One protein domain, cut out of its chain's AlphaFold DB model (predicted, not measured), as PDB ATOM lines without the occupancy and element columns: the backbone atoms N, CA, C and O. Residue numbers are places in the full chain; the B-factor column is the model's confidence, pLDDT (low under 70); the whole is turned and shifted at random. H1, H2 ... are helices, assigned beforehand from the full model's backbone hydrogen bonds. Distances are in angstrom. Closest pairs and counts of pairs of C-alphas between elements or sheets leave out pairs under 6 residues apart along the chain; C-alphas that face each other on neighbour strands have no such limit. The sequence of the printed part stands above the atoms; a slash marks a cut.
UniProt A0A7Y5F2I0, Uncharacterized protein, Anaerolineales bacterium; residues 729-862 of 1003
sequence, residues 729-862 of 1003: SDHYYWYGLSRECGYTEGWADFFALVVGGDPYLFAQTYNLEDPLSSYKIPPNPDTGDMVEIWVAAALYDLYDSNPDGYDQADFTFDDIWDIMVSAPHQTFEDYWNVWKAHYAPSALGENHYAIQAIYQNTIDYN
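AT A GLANCE: This is residues 729 to 862 of the 1003 residues of an uncharacterized protein of Anaerolineales bacterium (UniProt A0A7Y5F2I0). A short helix, H2, lies in the middle of the domain between the longest helix, H1, which crosses it, and H5; H3 and H4 meet at about a right angle and make one end, and the long looping stretch of residues 757 to 787 makes much of the other end. The loop of residues 840 to 845, between H4 and H5, sticks out. The printed part has 134 residues with five named helices, in the order H1, H2, H3, H4, H5, and no named strand. Its class is all helix, though the named helices hold only 62 of the 134 residues. The whole is compact, with a radius of gyration of the C-alphas of 13.8 A and spans of 42 by 30 by 28 A.

IN THESE COORDINATES: H1 covers residues 739 to 756 and is 25.4 A long from first to last C-alpha; C-alpha 739 stands at (-3.737, 23.131, -56.966). H2 covers residues 788 to 799, 16.5 A, with C-alpha 788 at (-1.739, 15.442, -52.953). H5 covers residues 846 to 856, 15.9 A, and ends with C-alpha 856 at (12.695, 17.141, -53.550). H4 covers residues 828 to 838, 15.0 A, and H3 covers residues 813 to 822, 14.3 A.

HOW THE PARTS SIT: H1 and H2 touch at a steep tilt of 50 degrees and run the same way; their closest C-alphas, of Gly 746 and Glu 788, are 4.0 A apart. H2 is the hub, touching H1, H3 and H5. H2 and H5 touch, with the closest C-alphas, of Ala 794 and Ile 854, 4.5 A apart; they run opposite ways at a tilt of 35.2 degrees, only just steep. H2, with residues 795 to 799 alone, only just touches H3, with 3 pairs of C-alphas within 8 A; the closest are those of Tyr 799 and Phe 813, 6.1 A apart. H3 and H4 touch and are about perpendicular, at 83 degrees, with the C-alphas of Ile 819 and Trp 835 closest at 6.0 A. H1 touches H4 with residues 739 to 743 alone, the C-alphas of Tyr 743 and Phe 828 being closest at 5.2 A. H4 and H5 are close but not clearly touching, with the C-alphas of Lys 836 and Asn 847 closest at 6.4 A. H1 and H5 are apart, and so are H3 and H5. In H1, H2 and H4 every O i to N i+4 pair is within hydrogen-bond range; in H3 it is 5 of 6 and in H5 6 of 7.

THE WHOLE: The two C-alphas farthest apart, of Asp 730 and Ala 843, are 43.8 A apart. The printed part has no cut. The links from H1 to H2 and from H2 to H3 are long, with 31 and 13 residues; in the first, residues 760 to 761 pair with residues 766 to 767, antiparallel. Mean pLDDT of the printed part is 81.4, and it is under 70 in residues 729 to 731, 761 to 766, 770 to 779 and 840 to 845.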
ATOM      1  N   SER A 729     -13.700  15.188 -55.152       59.28
ATOM      2  CA  SER A 729     -14.449  13.954 -54.874       59.28
ATOM      3  C   SER A 729     -13.921  12.720 -55.622       59.28
ATOM      4  O   SER A 729     -14.301  11.604 -55.289       59.28
ATOM      5  N   ASP A 730     -13.099  12.906 -56.664       62.62
ATOM      6  CA  ASP A 730     -12.569  11.844 -57.547       62.62
ATOM      7  C   ASP A 730     -11.042  12.024 -57.772       62.62
ATOM      8  O   ASP A 730     -10.525  11.915 -58.891       62.62
ATOM      9  N   HIS A 731     -10.310  12.356 -56.703       68.19
ATOM     10  CA  HIS A 731      -8.856  12.569 -56.714       68.19
ATOM     11  C   HIS A 731      -8.040  11.262 -56.669       68.19
ATOM     12  O   HIS A 731      -8.563  10.163 -56.461       68.19
ATOM     13  N   TYR A 732      -6.741  11.373 -56.964       72.88
ATOM     14  CA  TYR A 732      -5.814  10.243 -56.997       72.88
ATOM     15  C   TYR A 732      -4.402  10.679 -56.589       72.88
ATOM     16  O   TYR A 732      -3.798  11.485 -57.294       72.88
ATOM     17  N   TYR A 733      -3.804   9.963 -55.631       75.56
ATOM     18  CA  TYR A 733      -2.432  10.136 -55.115       75.56
ATOM     19  C   TYR A 733      -1.321  10.469 -56.124       75.56
ATOM     20  O   TYR A 733      -0.293  11.007 -55.744       75.56
ATOM     21  N   TRP A 734      -1.466  10.102 -57.400       78.12
ATOM     22  CA  TRP A 734      -0.418  10.221 -58.421       78.12
ATOM     23  C   TRP A 734      -0.781  11.118 -59.611       78.12
ATOM     24  O   TRP A 734       0.035  11.235 -60.531       78.12
ATOM     25  N   TYR A 735      -1.987  11.692 -59.640       82.06
ATOM     26  CA  TYR A 735      -2.491  12.463 -60.778       82.06
ATOM     27  C   TYR A 735      -3.156  13.748 -60.309       82.06
ATOM     28  O   TYR A 735      -4.070  13.719 -59.489       82.06
ATOM     29  N   GLY A 736      -2.707  14.875 -60.854       80.94
ATOM     30  CA  GLY A 736      -3.141  16.177 -60.374       80.94
ATOM     31  C   GLY A 736      -4.498  16.581 -60.938       80.94
ATOM     32  O   GLY A 736      -4.690  16.573 -62.155       80.94
ATOM     33  N   LEU A 737      -5.423  16.982 -60.065       79.94
ATOM     34  CA  LEU A 737      -6.706  17.567 -60.469       79.94
ATOM     35  C   LEU A 737      -6.613  19.092 -60.552       79.94
ATOM     36  O   LEU A 737      -6.809  19.682 -61.617       79.94
ATOM     37  N   SER A 738      -6.285  19.724 -59.428       86.44
ATOM     38  CA  SER A 738      -6.140  21.170 -59.277       86.44
ATOM     39  C   SER A 738      -5.159  21.473 -58.133       86.44
ATOM     40  O   SER A 738      -4.794  20.573 -57.378       86.44
ATOM     41  N   ARG A 739      -4.699  22.723 -58.014       88.31
ATOM     42  CA  ARG A 739      -3.737  23.131 -56.966       88.31
ATOM     43  C   ARG A 739      -4.390  23.276 -55.598       88.31
ATOM     44  O   ARG A 739      -3.773  23.011 -54.576       88.31
ATOM     45  N   GLU A 740      -5.649  23.683 -55.615       87.38
ATOM     46  CA  GLU A 740      -6.554  23.725 -54.473       87.38
ATOM     47  C   GLU A 740      -6.735  22.303 -53.914       87.38
ATOM     48  O   GLU A 740      -6.659  22.084 -52.708       87.38
ATOM     49  N   CYS A 741      -6.874  21.318 -54.811       86.38
ATOM     50  CA  CYS A 741      -7.022  19.912 -54.455       86.38
ATOM     51  C   CYS A 741      -5.735  19.285 -53.907       86.38
ATOM     52  O   CYS A 741      -5.751  18.666 -52.849       86.38
ATOM     53  N   GLY A 742      -4.604  19.499 -54.594       89.56
ATOM     54  CA  GLY A 742      -3.298  19.046 -54.110       89.56
ATOM     55  C   GLY A 742      -2.955  19.619 -52.730       89.56
ATOM     56  O   GLY A 742      -2.394  18.904 -51.907       89.56
ATOM     57  N   TYR A 743      -3.348  20.869 -52.454       92.00
ATOM     58  CA  TYR A 743      -3.179  21.498 -51.144       92.00
ATOM     59  C   TYR A 743      -4.046  20.859 -50.052       92.00
ATOM     60  O   TYR A 743      -3.504  20.423 -49.042       92.00
ATOM     61  N   THR A 744      -5.369  20.773 -50.249       90.38
ATOM     62  CA  THR A 744      -6.285  20.294 -49.195       90.38
ATOM     63  C   THR A 744      -6.066  18.813 -48.869       90.38
ATOM     64  O   THR A 744      -5.948  18.461 -47.699       90.38
ATOM     65  N   GLU A 745      -5.933  17.945 -49.878       90.12
ATOM     66  CA  GLU A 745      -5.710  16.509 -49.651       90.12
ATOM     67  C   GLU A 745      -4.288  16.231 -49.153       90.12
ATOM     68  O   GLU A 745      -4.102  15.423 -48.248       90.12
ATOM     69  N   GLY A 746      -3.284  16.948 -49.673       91.94
ATOM     70  CA  GLY A 746      -1.903  16.814 -49.206       91.94
ATOM     71  C   GLY A 746      -1.711  17.274 -47.759       91.94
ATOM     72  O   GLY A 746      -0.915  16.688 -47.028       91.94
ATOM     73  N   TRP A 747      -2.472  18.280 -47.317       93.19
ATOM     74  CA  TRP A 747      -2.544  18.664 -45.909       93.19
ATOM     75  C   TRP A 747      -3.184  17.573 -45.040       93.19
ATOM     76  O   TRP A 747      -2.651  17.246 -43.980       93.19
ATOM     77  N   ALA A 748      -4.308  17.002 -45.478       92.50
ATOM     78  CA  ALA A 748      -5.003  15.942 -44.755       92.50
ATOM     79  C   ALA A 748      -4.139  14.670 -44.608       92.50
ATOM     80  O   ALA A 748      -4.017  14.139 -43.498       92.50
ATOM     81  N   ASP A 749      -3.453  14.265 -45.684       91.12
ATOM     82  CA  ASP A 749      -2.463  13.180 -45.693       91.12
ATOM     83  C   ASP A 749      -1.306  13.480 -44.713       91.12
ATOM     84  O   ASP A 749      -0.975  12.651 -43.861       91.12
ATOM     85  N   PHE A 750      -0.708  14.679 -44.789       92.88
ATOM     86  CA  PHE A 750       0.361  15.117 -43.878       92.88
ATOM     87  C   PHE A 750      -0.081  15.074 -42.409       92.88
ATOM     88  O   PHE A 750       0.617  14.508 -41.564       92.88
ATOM     89  N   PHE A 751      -1.261  15.618 -42.105       92.88
ATOM     90  CA  PHE A 751      -1.810  15.636 -40.755       92.88
ATOM     91  C   PHE A 751      -2.010  14.215 -40.200       92.88
ATOM     92  O   PHE A 751      -1.667  13.942 -39.047       92.88
ATOM     93  N   ALA A 752      -2.492  13.278 -41.021       91.88
ATOM     94  CA  ALA A 752      -2.645  11.881 -40.619       91.88
ATOM     95  C   ALA A 752      -1.301  11.196 -40.293       91.88
ATOM     96  O   ALA A 752      -1.232  10.419 -39.336       91.88
ATOM     97  N   LEU A 753      -0.235  11.502 -41.043       89.12
ATOM     98  CA  LEU A 753       1.112  10.962 -40.815       89.12
ATOM     99  C   LEU A 753       1.726  11.461 -39.502       89.12
ATOM    100  O   LEU A 753       2.211  10.655 -38.702       89.12
ATOM    101  N   VAL A 754       1.684  12.774 -39.247       90.81
ATOM    102  CA  VAL A 754       2.299  13.361 -38.040       90.81
ATOM    103  C   VAL A 754       1.555  12.972 -36.763       90.81
ATOM    104  O   VAL A 754       2.200  12.641 -35.769       90.81
ATOM    105  N   VAL A 755       0.217  12.889 -36.807       91.44
ATOM    106  CA  VAL A 755      -0.590  12.346 -35.701       91.44
ATOM    107  C   VAL A 755      -0.269  10.866 -35.472       91.44
ATOM    108  O   VAL A 755      -0.115  10.438 -34.328       91.44
ATOM    109  N   GLY A 756      -0.139  10.076 -36.543       87.81
ATOM    110  CA  GLY A 756       0.219   8.659 -36.453       87.81
ATOM    111  C   GLY A 756       1.643   8.397 -35.954       87.81
ATOM    112  O   GLY A 756       1.900   7.335 -35.379       87.81
ATOM    113  N   GLY A 757       2.556   9.354 -36.140       86.88
ATOM    114  CA  GLY A 757       3.981   9.194 -35.848       86.88
ATOM    115  C   GLY A 757       4.658   8.151 -36.745       86.88
ATOM    116  O   GLY A 757       5.577   7.463 -36.296       86.88
ATOM    117  N   ASP A 758       4.164   7.994 -37.977       80.44
ATOM    118  CA  ASP A 758       4.609   6.993 -38.947       80.44
ATOM    119  C   ASP A 758       4.686   7.629 -40.355       80.44
ATOM    120  O   ASP A 758       3.662   8.127 -40.825       80.44
ATOM    121  N   PRO A 759       5.837   7.593 -41.061       78.62
ATOM    122  CA  PRO A 759       5.965   8.077 -42.442       78.62
ATOM    123  C   PRO A 759       5.234   7.209 -43.486       78.62
ATOM    124  O   PRO A 759       5.314   7.484 -44.688       78.62
ATOM    125  N   TYR A 760       4.561   6.128 -43.075       77.12
ATOM    126  CA  TYR A 760       3.828   5.240 -43.972       77.12
ATOM    127  C   TYR A 760       2.377   5.666 -44.247       77.12
ATOM    128  O   TYR A 760       1.454   5.303 -43.514       77.12
ATOM    129  N   LEU A 761       2.136   6.261 -45.419       69.69
ATOM    130  CA  LEU A 761       0.781   6.519 -45.914       69.69
ATOM    131  C   LEU A 761       0.019   5.195 -46.162       69.69
ATOM    132  O   LEU A 761       0.545   4.257 -46.786       69.69
ATOM    133  N   PHE A 762      -1.229   5.128 -45.679       62.69
ATOM    134  CA  PHE A 762      -2.161   3.990 -45.762       62.69
ATOM    135  C   PHE A 762      -1.535   2.622 -45.441       62.69
ATOM    136  O   PHE A 762      -1.294   1.801 -46.337       62.69
ATOM    137  N   ALA A 763      -1.312   2.363 -44.147       54.12
ATOM    138  CA  ALA A 763      -0.923   1.057 -43.602       54.12
ATOM    139  C   ALA A 763       0.259   0.405 -44.358       54.12
ATOM    140  O   ALA A 763       0.155  -0.696 -44.911       54.12
ATOM    141  N   GLN A 764       1.403   1.102 -44.374       59.00
ATOM    142  CA  GLN A 764       2.690   0.613 -44.904       59.00
ATOM    143  C   GLN A 764       2.771   0.503 -46.440       59.00
ATOM    144  O   GLN A 764       3.575  -0.274 -46.980       59.00
ATOM    145  N   THR A 765       1.973   1.282 -47.181       63.84
ATOM    146  CA  THR A 765       1.977   1.231 -48.656       63.84
ATOM    147  C   THR A 765       3.087   2.089 -49.278       63.84
ATOM    148  O   THR A 765       3.812   1.592 -50.159       63.84
ATOM    149  N   TYR A 766       3.260   3.325 -48.794       68.25
ATOM    150  CA  TYR A 766       4.243   4.306 -49.277       68.25
ATOM    151  C   TYR A 766       4.978   4.935 -48.090       68.25
ATOM    152  O   TYR A 766       4.317   5.462 -47.210       68.25
ATOM    153  N   ASN A 767       6.310   4.836 -48.050       75.38
ATOM    154  CA  ASN A 767       7.144   5.550 -47.076       75.38
ATOM    155  C   ASN A 767       7.429   6.935 -47.652       75.38
ATOM    156  O   ASN A 767       7.909   6.966 -48.788       75.38
ATOM    157  N   LEU A 768       7.150   8.023 -46.931       75.75
ATOM    158  CA  LEU A 768       7.505   9.349 -47.443       75.75
ATOM    159  C   LEU A 768       9.011   9.648 -47.290       75.75
ATOM    160  O   LEU A 768       9.614  10.151 -48.232       75.75
ATOM    161  N   GLU A 769       9.649   9.123 -46.236       72.00
ATOM    162  CA  GLU A 769      11.107   9.193 -45.968       72.00
ATOM    163  C   GLU A 769      12.002   8.288 -46.851       72.00
ATOM    164  O   GLU A 769      13.143   7.951 -46.518       72.00
ATOM    165  N   ASP A 770      11.465   7.781 -47.955       68.25
ATOM    166  CA  ASP A 770      12.217   6.999 -48.932       68.25
ATOM    167  C   ASP A 770      12.557   7.940 -50.101       68.25
ATOM    168  O   ASP A 770      11.641   8.321 -50.821       68.25
ATOM    169  N   PRO A 771      13.827   8.244 -50.433       62.12
ATOM    170  CA  PRO A 771      14.126   9.239 -51.467       62.12
ATOM    171  C   PRO A 771      13.487   8.830 -52.796       62.12
ATOM    172  O   PRO A 771      13.594   7.651 -53.157       62.12
ATOM    173  N   LEU A 772      12.887   9.776 -53.547       60.25
ATOM    174  CA  LEU A 772      11.984   9.577 -54.714       60.25
ATOM    175  C   LEU A 772      12.243   8.333 -55.596       60.25
ATOM    176  O   LEU A 772      11.320   7.695 -56.100       60.25
ATOM    177  N   SER A 773      13.508   7.970 -55.805       53.22
ATOM    178  CA  SER A 773      13.933   6.761 -56.524       53.22
ATOM    179  C   SER A 773      13.482   5.408 -55.930       53.22
ATOM    180  O   SER A 773      13.601   4.388 -56.619       53.22
ATOM    181  N   SER A 774      13.007   5.383 -54.682       56.09
ATOM    182  CA  SER A 774      12.638   4.181 -53.914       56.09
ATOM    183  C   SER A 774      11.135   3.888 -53.953       56.09
ATOM    184  O   SER A 774      10.733   2.718 -53.923       56.09
ATOM    185  N   TYR A 775      10.313   4.936 -54.080       59.28
ATOM    186  CA  TYR A 775       8.859   4.843 -54.158       59.28
ATOM    187  C   TYR A 775       8.407   3.877 -55.262       59.28
ATOM    188  O   TYR A 775       8.971   3.800 -56.360       59.28
ATOM    189  N   LYS A 776       7.298   3.171 -55.017       57.69
ATOM    190  CA  LYS A 776       6.632   2.322 -56.022       57.69
ATOM    191  C   LYS A 776       5.756   3.159 -56.965       57.69
ATOM    192  O   LYS A 776       4.595   2.825 -57.186       57.69
ATOM    193  N   ILE A 777       6.331   4.231 -57.510       63.72
ATOM    194  CA  ILE A 777       5.650   5.204 -58.369       63.72
ATOM    195  C   ILE A 777       5.030   4.484 -59.587       63.72
ATOM    196  O   ILE A 777       5.711   3.673 -60.236       63.72
ATOM    197  N   PRO A 778       3.758   4.750 -59.938       66.00
ATOM    198  CA  PRO A 778       3.171   4.254 -61.178       66.00
ATOM    199  C   PRO A 778       3.872   4.841 -62.425       66.00
ATOM    200  O   PRO A 778       4.589   5.836 -62.349       66.00
ATOM    201  N   PRO A 779       3.710   4.240 -63.620       62.97
ATOM    202  CA  PRO A 779       4.402   4.720 -64.815       62.97
ATOM    203  C   PRO A 779       3.898   6.101 -65.279       62.97
ATOM    204  O   PRO A 779       2.850   6.184 -65.918       62.97
ATOM    205  N   ASN A 780       4.728   7.130 -65.075       70.00
ATOM    206  CA  ASN A 780       4.448   8.555 -65.313       70.00
ATOM    207  C   ASN A 780       3.364   9.107 -64.355       70.00
ATOM    208  O   ASN A 780       2.208   9.203 -64.769       70.00
ATOM    209  N   PRO A 781       3.713   9.442 -63.096       80.12
ATOM    210  CA  PRO A 781       2.857  10.297 -62.278       80.12
ATOM    211  C   PRO A 781       2.854  11.721 -62.859       80.12
ATOM    212  O   PRO A 781       3.737  12.070 -63.655       80.12
ATOM    213  N   ASP A 782       1.914  12.546 -62.413       85.94
ATOM    214  CA  ASP A 782       2.054  13.996 -62.531       85.94
ATOM    215  C   ASP A 782       3.061  14.525 -61.483       85.94
ATOM    216  O   ASP A 782       3.543  13.781 -60.623       85.94
ATOM    217  N   THR A 783       3.441  15.798 -61.584       84.94
ATOM    218  CA  THR A 783       4.485  16.432 -60.756       84.94
ATOM    219  C   THR A 783       4.053  17.818 -60.300       84.94
ATOM    220  O   THR A 783       3.404  18.527 -61.073       84.94
ATOM    221  N   GLY A 784       4.503  18.230 -59.118       90.38
ATOM    222  CA  GLY A 784       4.226  19.541 -58.536       90.38
ATOM    223  C   GLY A 784       2.956  19.604 -57.683       90.38
ATOM    224  O   GLY A 784       2.307  18.596 -57.407       90.38
ATOM    225  N   ASP A 785       2.605  20.831 -57.306       92.62
ATOM    226  CA  ASP A 785       1.590  21.227 -56.314       92.62
ATOM    227  C   ASP A 785       0.124  20.869 -56.624       92.62
ATOM    228  O   ASP A 785      -0.769  21.155 -55.833       92.62
ATOM    229  N   MET A 786      -0.144  20.241 -57.767       89.88
ATOM    230  CA  MET A 786      -1.471  19.726 -58.117       89.88
ATOM    231  C   MET A 786      -1.737  18.312 -57.580       89.88
ATOM    232  O   MET A 786      -2.852  17.820 -57.736       89.88
ATOM    233  N   VAL A 787      -0.725  17.636 -57.023       88.25
ATOM    234  CA  VAL A 787      -0.788  16.229 -56.600       88.25
ATOM    235  C   VAL A 787      -0.652  16.139 -55.079       88.25
ATOM    236  O   VAL A 787       0.373  16.539 -54.531       88.25
ATOM    237  N   GLU A 788      -1.658  15.565 -54.419       88.69
ATOM    238  CA  GLU A 788      -1.739  15.442 -52.953       88.69
ATOM    239  C   GLU A 788      -0.484  14.830 -52.316       88.69
ATOM    240  O   GLU A 788       0.105  15.444 -51.431       88.69
ATOM    241  N   ILE A 789       0.022  13.702 -52.836       86.06
ATOM    242  CA  ILE A 789       1.172  13.008 -52.234       86.06
ATOM    243  C   ILE A 789       2.462  13.838 -52.284       86.06
ATOM    244  O   ILE A 789       3.330  13.670 -51.433       86.06
ATOM    245  N   TRP A 790       2.599  14.736 -53.267       88.44
ATOM    246  CA  TRP A 790       3.760  15.618 -53.378       88.44
ATOM    247  C   TRP A 790       3.674  16.792 -52.409       88.44
ATOM    248  O   TRP A 790       4.706  17.211 -51.898       88.44
ATOM    249  N   VAL A 791       2.470  17.287 -52.113       93.00
ATOM    250  CA  VAL A 791       2.258  18.283 -51.054       93.00
ATOM    251  C   VAL A 791       2.417  17.639 -49.673       93.00
ATOM    252  O   VAL A 791       3.110  18.199 -48.829       93.00
ATOM    253  N   ALA A 792       1.868  16.438 -49.464       91.62
ATOM    254  CA  ALA A 792       2.020  15.684 -48.221       91.62
ATOM    255  C   ALA A 792       3.492  15.382 -47.912       91.62
ATOM    256  O   ALA A 792       3.949  15.645 -46.805       91.62
ATOM    257  N   ALA A 793       4.249  14.892 -48.901       87.38
ATOM    258  CA  ALA A 793       5.682  14.648 -48.754       87.38
ATOM    259  C   ALA A 793       6.477  15.952 -48.596       87.38
ATOM    260  O   ALA A 793       7.344  16.025 -47.742       87.38
ATOM    261  N   ALA A 794       6.135  17.024 -49.321       91.38
ATOM    262  CA  ALA A 794       6.768  18.329 -49.125       91.38
ATOM    263  C   ALA A 794       6.567  18.891 -47.705       91.38
ATOM    264  O   ALA A 794       7.486  19.498 -47.166       91.38
ATOM    265  N   LEU A 795       5.391  18.701 -47.098       93.25
ATOM    266  CA  LEU A 795       5.133  19.072 -45.702       93.25
ATOM    267  C   LEU A 795       5.811  18.114 -44.710       93.25
ATOM    268  O   LEU A 795       6.270  18.560 -43.661       93.25
ATOM    269  N   TYR A 796       5.898  16.824 -45.043       90.50
ATOM    270  CA  TYR A 796       6.558  15.826 -44.205       90.50
ATOM    271  C   TYR A 796       8.077  16.047 -44.154       90.50
ATOM    272  O   TYR A 796       8.599  16.184 -43.055       90.50
ATOM    273  N   ASP A 797       8.745  16.222 -45.300       88.50
ATOM    274  CA  ASP A 797      10.175  16.563 -45.381       88.50
ATOM    275  C   ASP A 797      10.489  17.889 -44.650       88.50
ATOM    276  O   ASP A 797      11.577  18.058 -44.123       88.50
ATOM    277  N   LEU A 798       9.550  18.849 -44.572       89.56
ATOM    278  CA  LEU A 798       9.740  20.050 -43.741       89.56
ATOM    279  C   LEU A 798       9.720  19.733 -42.234       89.56
ATOM    280  O   LEU A 798      10.446  20.372 -41.474       89.56
ATOM    281  N   TYR A 799       8.862  18.805 -41.810       89.06
ATOM    282  CA  TYR A 799       8.608  18.453 -40.409       89.06
ATOM    283  C   TYR A 799       9.598  17.432 -39.832       89.06
ATOM    284  O   TYR A 799       9.869  17.430 -38.628       89.06
ATOM    285  N   ASP A 800      10.070  16.497 -40.652       82.56
ATOM    286  CA  ASP A 800      10.964  15.452 -40.184       82.56
ATOM    287  C   ASP A 800      12.414  15.961 -40.029       82.56
ATOM    288  O   ASP A 800      12.739  17.117 -40.283       82.56
ATOM    289  N   SER A 801      13.269  15.119 -39.453       79.44
ATOM    290  CA  SER A 801      14.634  15.484 -39.036       79.44
ATOM    291  C   SER A 801      15.679  14.479 -39.534       79.44
ATOM    292  O   SER A 801      16.746  14.301 -38.925       79.44
ATOM    293  N   ASN A 802      15.366  13.762 -40.618       80.38
ATOM    294  CA  ASN A 802      16.151  12.674 -41.188       80.38
ATOM    295  C   ASN A 802      16.619  13.004 -42.627       80.38
ATOM    296  O   ASN A 802      16.065  12.482 -43.589       80.38
ATOM    297  N   PRO A 803      17.731  13.755 -42.796       75.75
ATOM    298  CA  PRO A 803      18.152  14.259 -44.104       75.75
ATOM    299  C   PRO A 803      18.423  13.137 -45.117       75.75
ATOM    300  O   PRO A 803      19.408  12.390 -44.982       75.75
ATOM    301  N   ASP A 804      17.585  13.030 -46.151       74.00
ATOM    302  CA  ASP A 804      17.577  11.890 -47.077       74.00
ATOM    303  C   ASP A 804      17.999  12.223 -48.530       74.00
ATOM    304  O   ASP A 804      18.283  11.310 -49.319       74.00
ATOM    305  N   GLY A 805      18.165  13.505 -48.880       77.94
ATOM    306  CA  GLY A 805      18.510  13.894 -50.249       77.94
ATOM    307  C   GLY A 805      18.825  15.375 -50.440       77.94
ATOM    308  O   GLY A 805      19.955  15.809 -50.192       77.94
ATOM    309  N   TYR A 806      17.858  16.110 -50.986       77.31
ATOM    310  CA  TYR A 806      17.819  17.571 -50.900       77.31
ATOM    311  C   TYR A 806      17.264  18.016 -49.551       77.31
ATOM    312  O   TYR A 806      17.695  19.063 -49.065       77.31
ATOM    313  N   ASP A 807      16.385  17.211 -48.944       77.62
ATOM    314  CA  ASP A 807      15.931  17.485 -47.595       77.62
ATOM    315  C   ASP A 807      17.104  17.547 -46.594       77.62
ATOM    316  O   ASP A 807      18.011  16.703 -46.570       77.62
ATOM    317  N   GLN A 808      17.060  18.637 -45.832       79.88
ATOM    318  CA  GLN A 808      17.925  19.076 -44.743       79.88
ATOM    319  C   GLN A 808      17.128  19.994 -43.784       79.88
ATOM    320  O   GLN A 808      17.739  20.782 -43.054       79.88
ATOM    321  N   ALA A 809      15.792  19.975 -43.845       82.75
ATOM    322  CA  ALA A 809      14.936  20.703 -42.924       82.75
ATOM    323  C   ALA A 809      14.900  20.000 -41.547       82.75
ATOM    324  O   ALA A 809      15.504  18.945 -41.348       82.75
ATOM    325  N   ASP A 810      14.334  20.696 -40.559       84.31
ATOM    326  CA  ASP A 810      14.221  20.272 -39.151       84.31
ATOM    327  C   ASP A 810      13.204  21.217 -38.466       84.31
ATOM    328  O   ASP A 810      13.508  21.843 -37.445       84.31
ATOM    329  N   PHE A 811      12.049  21.462 -39.113       87.31
ATOM    330  CA  PHE A 811      10.996  22.335 -38.573       87.31
ATOM    331  C   PHE A 811      10.058  21.545 -37.663       87.31
ATOM    332  O   PHE A 811       9.847  20.349 -37.825       87.31
ATOM    333  N   THR A 812       9.447  22.220 -36.697       87.94
ATOM    334  CA  THR A 812       8.421  21.607 -35.849       87.94
ATOM    335  C   THR A 812       7.041  21.673 -36.506       87.94
ATOM    336  O   THR A 812       6.807  22.443 -37.440       87.94
ATOM    337  N   PHE A 813       6.083  20.896 -35.990       89.62
ATOM    338  CA  PHE A 813       4.689  21.015 -36.428       89.62
ATOM    339  C   PHE A 813       4.128  22.422 -36.146       89.62
ATOM    340  O   PHE A 813       3.347  22.940 -36.940       89.62
ATOM    341  N   ASP A 814       4.567  23.060 -35.057       86.50
ATOM    342  CA  ASP A 814       4.211  24.435 -34.689       86.50
ATOM    343  C   ASP A 814       4.681  25.443 -35.755       86.50
ATOM    344  O   ASP A 814       3.887  26.271 -36.183       86.50
ATOM    345  N   ASP A 815       5.905  25.304 -36.287       87.00
ATOM    346  CA  ASP A 815       6.441  26.176 -37.353       87.00
ATOM    347  C   ASP A 815       5.625  26.099 -38.665       87.00
ATOM    348  O   ASP A 815       5.512  27.090 -39.395       87.00
ATOM    349  N   ILE A 816       5.059  24.923 -38.966       90.31
ATOM    350  CA  ILE A 816       4.169  24.660 -40.112       90.31
ATOM    351  C   ILE A 816       2.766  25.214 -39.837       90.31
ATOM    352  O   ILE A 816       2.186  25.937 -40.653       90.31
ATOM    353  N   TRP A 817       2.222  24.924 -38.659       88.44
ATOM    354  CA  TRP A 817       0.898  25.375 -38.252       88.44
ATOM    355  C   TRP A 817       0.807  26.904 -38.118       88.44
ATOM    356  O   TRP A 817      -0.207  27.490 -38.501       88.44
ATOM    357  N   ASP A 818       1.873  27.571 -37.663       86.25
ATOM    358  CA  ASP A 818       1.960  29.035 -37.574       86.25
ATOM    359  C   ASP A 818       1.769  29.714 -38.939       86.25
ATOM    360  O   ASP A 818       1.204  30.810 -39.008       86.25
ATOM    361  N   ILE A 819       2.167  29.066 -40.042       88.81
ATOM    362  CA  ILE A 819       1.859  29.550 -41.394       88.81
ATOM    363  C   ILE A 819       0.366  29.410 -41.675       88.81
ATOM    364  O   ILE A 819      -0.259  30.422 -42.003       88.81
ATOM    365  N   MET A 820      -0.217  28.224 -41.463       86.81
ATOM    366  CA  MET A 820      -1.649  27.957 -41.675       86.81
ATOM    367  C   MET A 820      -2.560  28.944 -40.924       86.81
ATOM    368  O   MET A 820      -3.511  29.456 -41.505       86.81
ATOM    369  N   VAL A 821      -2.269  29.286 -39.663       85.44
ATOM    370  CA  VAL A 821      -3.100  30.254 -38.909       85.44
ATOM    371  C   VAL A 821      -2.806  31.727 -39.221       85.44
ATOM    372  O   VAL A 821      -3.565  32.606 -38.802       85.44
ATOM    373  N   SER A 822      -1.719  32.042 -39.935       84.19
ATOM    374  CA  SER A 822      -1.313  33.436 -40.185       84.19
ATOM    375  C   SER A 822      -2.098  34.131 -41.306       84.19
ATOM    376  O   SER A 822      -2.248  35.361 -41.281       84.19
ATOM    377  N   ALA A 823      -2.619  33.369 -42.269       83.31
ATOM    378  CA  ALA A 823      -3.448  33.830 -43.380       83.31
ATOM    379  C   ALA A 823      -4.253  32.652 -43.963       83.31
ATOM    380  O   ALA A 823      -3.828  31.521 -43.801       83.31
ATOM    381  N   PRO A 824      -5.378  32.892 -44.663       83.81
ATOM    382  CA  PRO A 824      -6.031  31.854 -45.450       83.81
ATOM    383  C   PRO A 824      -5.357  31.681 -46.819       83.81
ATOM    384  O   PRO A 824      -5.102  32.668 -47.523       83.81
ATOM    385  N   HIS A 825      -5.137  30.435 -47.217       88.88
ATOM    386  CA  HIS A 825      -4.493  30.016 -48.461       88.88
ATOM    387  C   HIS A 825      -5.512  29.334 -49.383       88.88
ATOM    388  O   HIS A 825      -6.446  28.701 -48.906       88.88
ATOM    389  N   GLN A 826      -5.364  29.449 -50.710       86.56
ATOM    390  CA  GLN A 826      -6.183  28.664 -51.653       86.56
ATOM    391  C   GLN A 826      -5.387  27.572 -52.369       86.56
ATOM    392  O   GLN A 826      -5.959  26.686 -52.995       86.56
ATOM    393  N   THR A 827      -4.063  27.621 -52.285       92.25
ATOM    394  CA  THR A 827      -3.144  26.688 -52.930       92.25
ATOM    395  C   THR A 827      -1.872  26.554 -52.099       92.25
ATOM    396  O   THR A 827      -1.532  27.447 -51.319       92.25
ATOM    397  N   PHE A 828      -1.099  25.494 -52.339       94.62
ATOM    398  CA  PHE A 828       0.226  25.349 -51.728       94.62
ATOM    399  C   PHE A 828       1.203  26.466 -52.164       94.62
ATOM    400  O   PHE A 828       2.126  26.803 -51.428       94.62
ATOM    401  N   GLU A 829       0.960  27.119 -53.310       94.75
ATOM    402  CA  GLU A 829       1.723  28.301 -53.741       94.75
ATOM    403  C   GLU A 829       1.401  29.520 -52.858       94.75
ATOM    404  O   GLU A 829       2.303  30.287 -52.520       94.75
ATOM    405  N   ASP A 830       0.146  29.700 -52.429       93.50
ATOM    406  CA  ASP A 830      -0.216  30.748 -51.464       93.50
ATOM    407  C   ASP A 830       0.442  30.483 -50.104       93.50
ATOM    408  O   ASP A 830       1.075  31.386 -49.553       93.50
ATOM    409  N   TYR A 831       0.358  29.241 -49.610       93.25
ATOM    410  CA  TYR A 831       1.017  28.790 -48.377       93.25
ATOM    411  C   TYR A 831       2.529  29.058 -48.416       93.25
ATOM    412  O   TYR A 831       3.077  29.711 -47.527       93.25
ATOM    413  N   TRP A 832       3.207  28.669 -49.502       93.25
ATOM    414  CA  TRP A 832       4.634  28.936 -49.688       93.25
ATOM    415  C   TRP A 832       4.966  30.433 -49.737       93.25
ATOM    416  O   TRP A 832       5.966  30.873 -49.169       93.25
ATOM    417  N   ASN A 833       4.130  31.259 -50.371       91.25
ATOM    418  CA  ASN A 833       4.348  32.706 -50.396       91.25
ATOM    419  C   ASN A 833       4.235  33.342 -48.998       91.25
ATOM    420  O   ASN A 833       4.956  34.303 -48.709       91.25
ATOM    421  N   VAL A 834       3.375  32.807 -48.126       90.38
ATOM    422  CA  VAL A 834       3.282  33.226 -46.720       90.38
ATOM    423  C   VAL A 834       4.474  32.698 -45.917       90.38
ATOM    424  O   VAL A 834       5.118  33.501 -45.240       90.38
ATOM    425  N   TRP A 835       4.862  31.427 -46.085       89.56
ATOM    426  CA  TRP A 835       6.085  30.844 -45.512       89.56
ATOM    427  C   TRP A 835       7.318  31.707 -45.808       89.56
ATOM    428  O   TRP A 835       7.985  32.188 -44.889       89.56
ATOM    429  N   LYS A 836       7.578  32.001 -47.091       86.94
ATOM    430  CA  LYS A 836       8.714  32.830 -47.526       86.94
ATOM    431  C   LYS A 836       8.720  34.221 -46.906       86.94
ATOM    432  O   LYS A 836       9.796  34.778 -46.687       86.94
ATOM    433  N   ALA A 837       7.544  34.800 -46.661       84.12
ATOM    434  CA  ALA A 837       7.396  36.110 -46.039       84.12
ATOM    435  C   ALA A 837       7.563  36.064 -44.508       84.12
ATOM    436  O   ALA A 837       8.079  37.026 -43.935       84.12
ATOM    437  N   HIS A 838       7.151  34.967 -43.867       82.12
ATOM    438  CA  HIS A 838       7.269  34.735 -42.428       82.12
ATOM    439  C   HIS A 838       8.729  34.460 -42.038       82.12
ATOM    440  O   HIS A 838       9.307  35.207 -41.247       82.12
ATOM    441  N   TYR A 839       9.361  33.474 -42.682       78.06
ATOM    442  CA  TYR A 839      10.759  33.067 -42.470       78.06
ATOM    443  C   TYR A 839      11.757  33.821 -43.376       78.06
ATOM    444  O   TYR A 839      12.903  33.406 -43.574       78.06
ATOM    445  N   ALA A 840      11.336  34.973 -43.917       66.38
ATOM    446  CA  ALA A 840      12.140  35.848 -44.773       66.38
ATOM    447  C   ALA A 840      13.529  36.128 -44.163       66.38
ATOM    448  O   ALA A 840      13.616  36.321 -42.944       66.38
ATOM    449  N   PRO A 841      14.608  36.233 -44.975       57.88
ATOM    450  CA  PRO A 841      16.009  36.158 -44.536       57.88
ATOM    451  C   PRO A 841      16.409  37.228 -43.503       57.88
ATOM    452  O   PRO A 841      17.018  38.262 -43.794       57.88
ATOM    453  N   SER A 842      16.089  36.936 -42.244       45.72
ATOM    454  CA  SER A 842      16.273  37.784 -41.074       45.72
ATOM    455  C   SER A 842      16.941  36.988 -39.948       45.72
ATOM    456  O   SER A 842      16.462  36.897 -38.825       45.72
ATOM    457  N   ALA A 843      18.147  36.511 -40.280       42.97
ATOM    458  CA  ALA A 843      19.168  35.922 -39.403       42.97
ATOM    459  C   ALA A 843      19.127  34.408 -39.109       42.97
ATOM    460  O   ALA A 843      19.994  33.968 -38.353       42.97
ATOM    461  N   LEU A 844      18.232  33.620 -39.723       49.28
ATOM    462  CA  LEU A 844      18.219  32.151 -39.567       49.28
ATOM    463  C   LEU A 844      18.488  31.361 -40.866       49.28
ATOM    464  O   LEU A 844      19.199  30.363 -40.820       49.28
ATOM    465  N   GLY A 845      18.050  31.850 -42.035       56.41
ATOM    466  CA  GLY A 845      18.345  31.214 -43.337       56.41
ATOM    467  C   GLY A 845      17.470  29.996 -43.669       56.41
ATOM    468  O   GLY A 845      17.806  29.218 -44.556       56.41
ATOM    469  N   GLU A 846      16.354  29.836 -42.964       71.06
ATOM    470  CA  GLU A 846      15.467  28.667 -43.005       71.06
ATOM    471  C   GLU A 846      14.827  28.404 -44.382       71.06
ATOM    472  O   GLU A 846      14.739  27.248 -44.799       71.06
ATOM    473  N   ASN A 847      14.504  29.451 -45.154       85.31
ATOM    474  CA  ASN A 847      13.947  29.317 -46.511       85.31
ATOM    475  C   ASN A 847      14.809  28.463 -47.465       85.31
ATOM    476  O   ASN A 847      14.250  27.805 -48.336       85.31
ATOM    477  N   HIS A 848      16.139  28.450 -47.313       86.56
ATOM    478  CA  HIS A 848      17.057  27.711 -48.192       86.56
ATOM    479  C   HIS A 848      16.911  26.187 -48.074       86.56
ATOM    480  O   HIS A 848      16.992  25.479 -49.074       86.56
ATOM    481  N   TYR A 849      16.704  25.679 -46.857       86.06
ATOM    482  CA  TYR A 849      16.480  24.250 -46.639       86.06
ATOM    483  C   TYR A 849      15.023  23.887 -46.934       86.06
ATOM    484  O   TYR A 849      14.769  22.878 -47.585       86.06
ATOM    485  N   ALA A 850      14.082  24.776 -46.596       89.38
ATOM    486  CA  ALA A 850      12.672  24.597 -46.923       89.38
ATOM    487  C   ALA A 850      12.411  24.480 -48.441       89.38
ATOM    488  O   ALA A 850      11.685  23.586 -48.869       89.38
ATOM    489  N   ILE A 851      13.043  25.320 -49.280       90.38
ATOM    490  CA  ILE A 851      12.877  25.211 -50.741       90.38
ATOM    491  C   ILE A 851      13.481  23.912 -51.294       90.38
ATOM    492  O   ILE A 851      12.934  23.335 -52.229       90.38
ATOM    493  N   GLN A 852      14.573  23.416 -50.702       88.19
ATOM    494  CA  GLN A 852      15.198  22.148 -51.092       88.19
ATOM    495  C   GLN A 852      14.313  20.939 -50.739       88.19
ATOM    496  O   GLN A 852      14.162  20.053 -51.583       88.19
ATOM    497  N   ALA A 853      13.670  20.939 -49.566       88.31
ATOM    498  CA  ALA A 853      12.707  19.917 -49.145       88.31
ATOM    499  C   ALA A 853      11.470  19.857 -50.067       88.31
ATOM    500  O   ALA A 853      11.125  18.801 -50.599       88.31
ATOM    501  N   ILE A 854      10.832  20.991 -50.385       91.31
ATOM    502  CA  ILE A 854       9.664  20.958 -51.290       91.31
ATOM    503  C   ILE A 854      10.064  20.657 -52.751       91.31
ATOM    504  O   ILE A 854       9.343  19.948 -53.462       91.31
ATOM    505  N   TYR A 855      11.254  21.096 -53.188       90.75
ATOM    506  CA  TYR A 855      11.806  20.762 -54.508       90.75
ATOM    507  C   TYR A 855      12.095  19.264 -54.657       90.75
ATOM    508  O   TYR A 855      11.874  18.700 -55.734       90.75
ATOM    509  N   GLN A 856      12.537  18.596 -53.581       87.25
ATOM    510  CA  GLN A 856      12.695  17.141 -53.550       87.25
ATOM    511  C   GLN A 856      11.419  16.437 -54.009       87.25
ATOM    512  O   GLN A 856      11.487  15.525 -54.831       87.25
ATOM    513  N   ASN A 857      10.265  16.938 -53.570       87.12
ATOM    514  CA  ASN A 857       8.940  16.398 -53.859       87.12
ATOM    515  C   ASN A 857       8.330  16.921 -55.168       87.12
ATOM    516  O   ASN A 857       7.127  16.856 -55.396       87.12
ATOM    517  N   THR A 858       9.175  17.367 -56.102       89.56
ATOM    518  CA  THR A 858       8.813  17.867 -57.441       89.56
ATOM    519  C   THR A 858       8.086  19.217 -57.471       89.56
ATOM    520  O   THR A 858       7.652  19.643 -58.546       89.56
ATOM    521  N   ILE A 859       7.984  19.918 -56.335       92.19
ATOM    522  CA  ILE A 859       7.372  21.249 -56.237       92.19
ATOM    523  C   ILE A 859       8.455  22.318 -56.425       92.19
ATOM    524  O   ILE A 859       9.190  22.668 -55.506       92.19
ATOM    525  N   ASP A 860       8.565  22.837 -57.647       92.31
ATOM    526  CA  ASP A 860       9.562  23.848 -58.003       92.31
ATOM    527  C   ASP A 860       9.010  25.274 -57.838       92.31
ATOM    528  O   ASP A 860       8.353  25.821 -58.730       92.31
ATOM    529  N   TYR A 861       9.292  25.871 -56.678       92.75
ATOM    530  CA  TYR A 861       9.069  27.292 -56.390       92.75
ATOM    531  C   TYR A 861      10.387  28.081 -56.242       92.75
ATOM    532  O   TYR A 861      10.384  29.164 -55.647       92.75
ATOM    533  N   ASN A 862      11.513  27.551 -56.741       89.31
ATOM    534  CA  ASN A 862      12.825  28.179 -56.570       89.31
ATOM    535  C   ASN A 862      12.900  29.499 -57.352       89.31
ATOM    536  O   ASN A 862      12.483  29.563 -58.516       89.31
TER     537      ASN A 862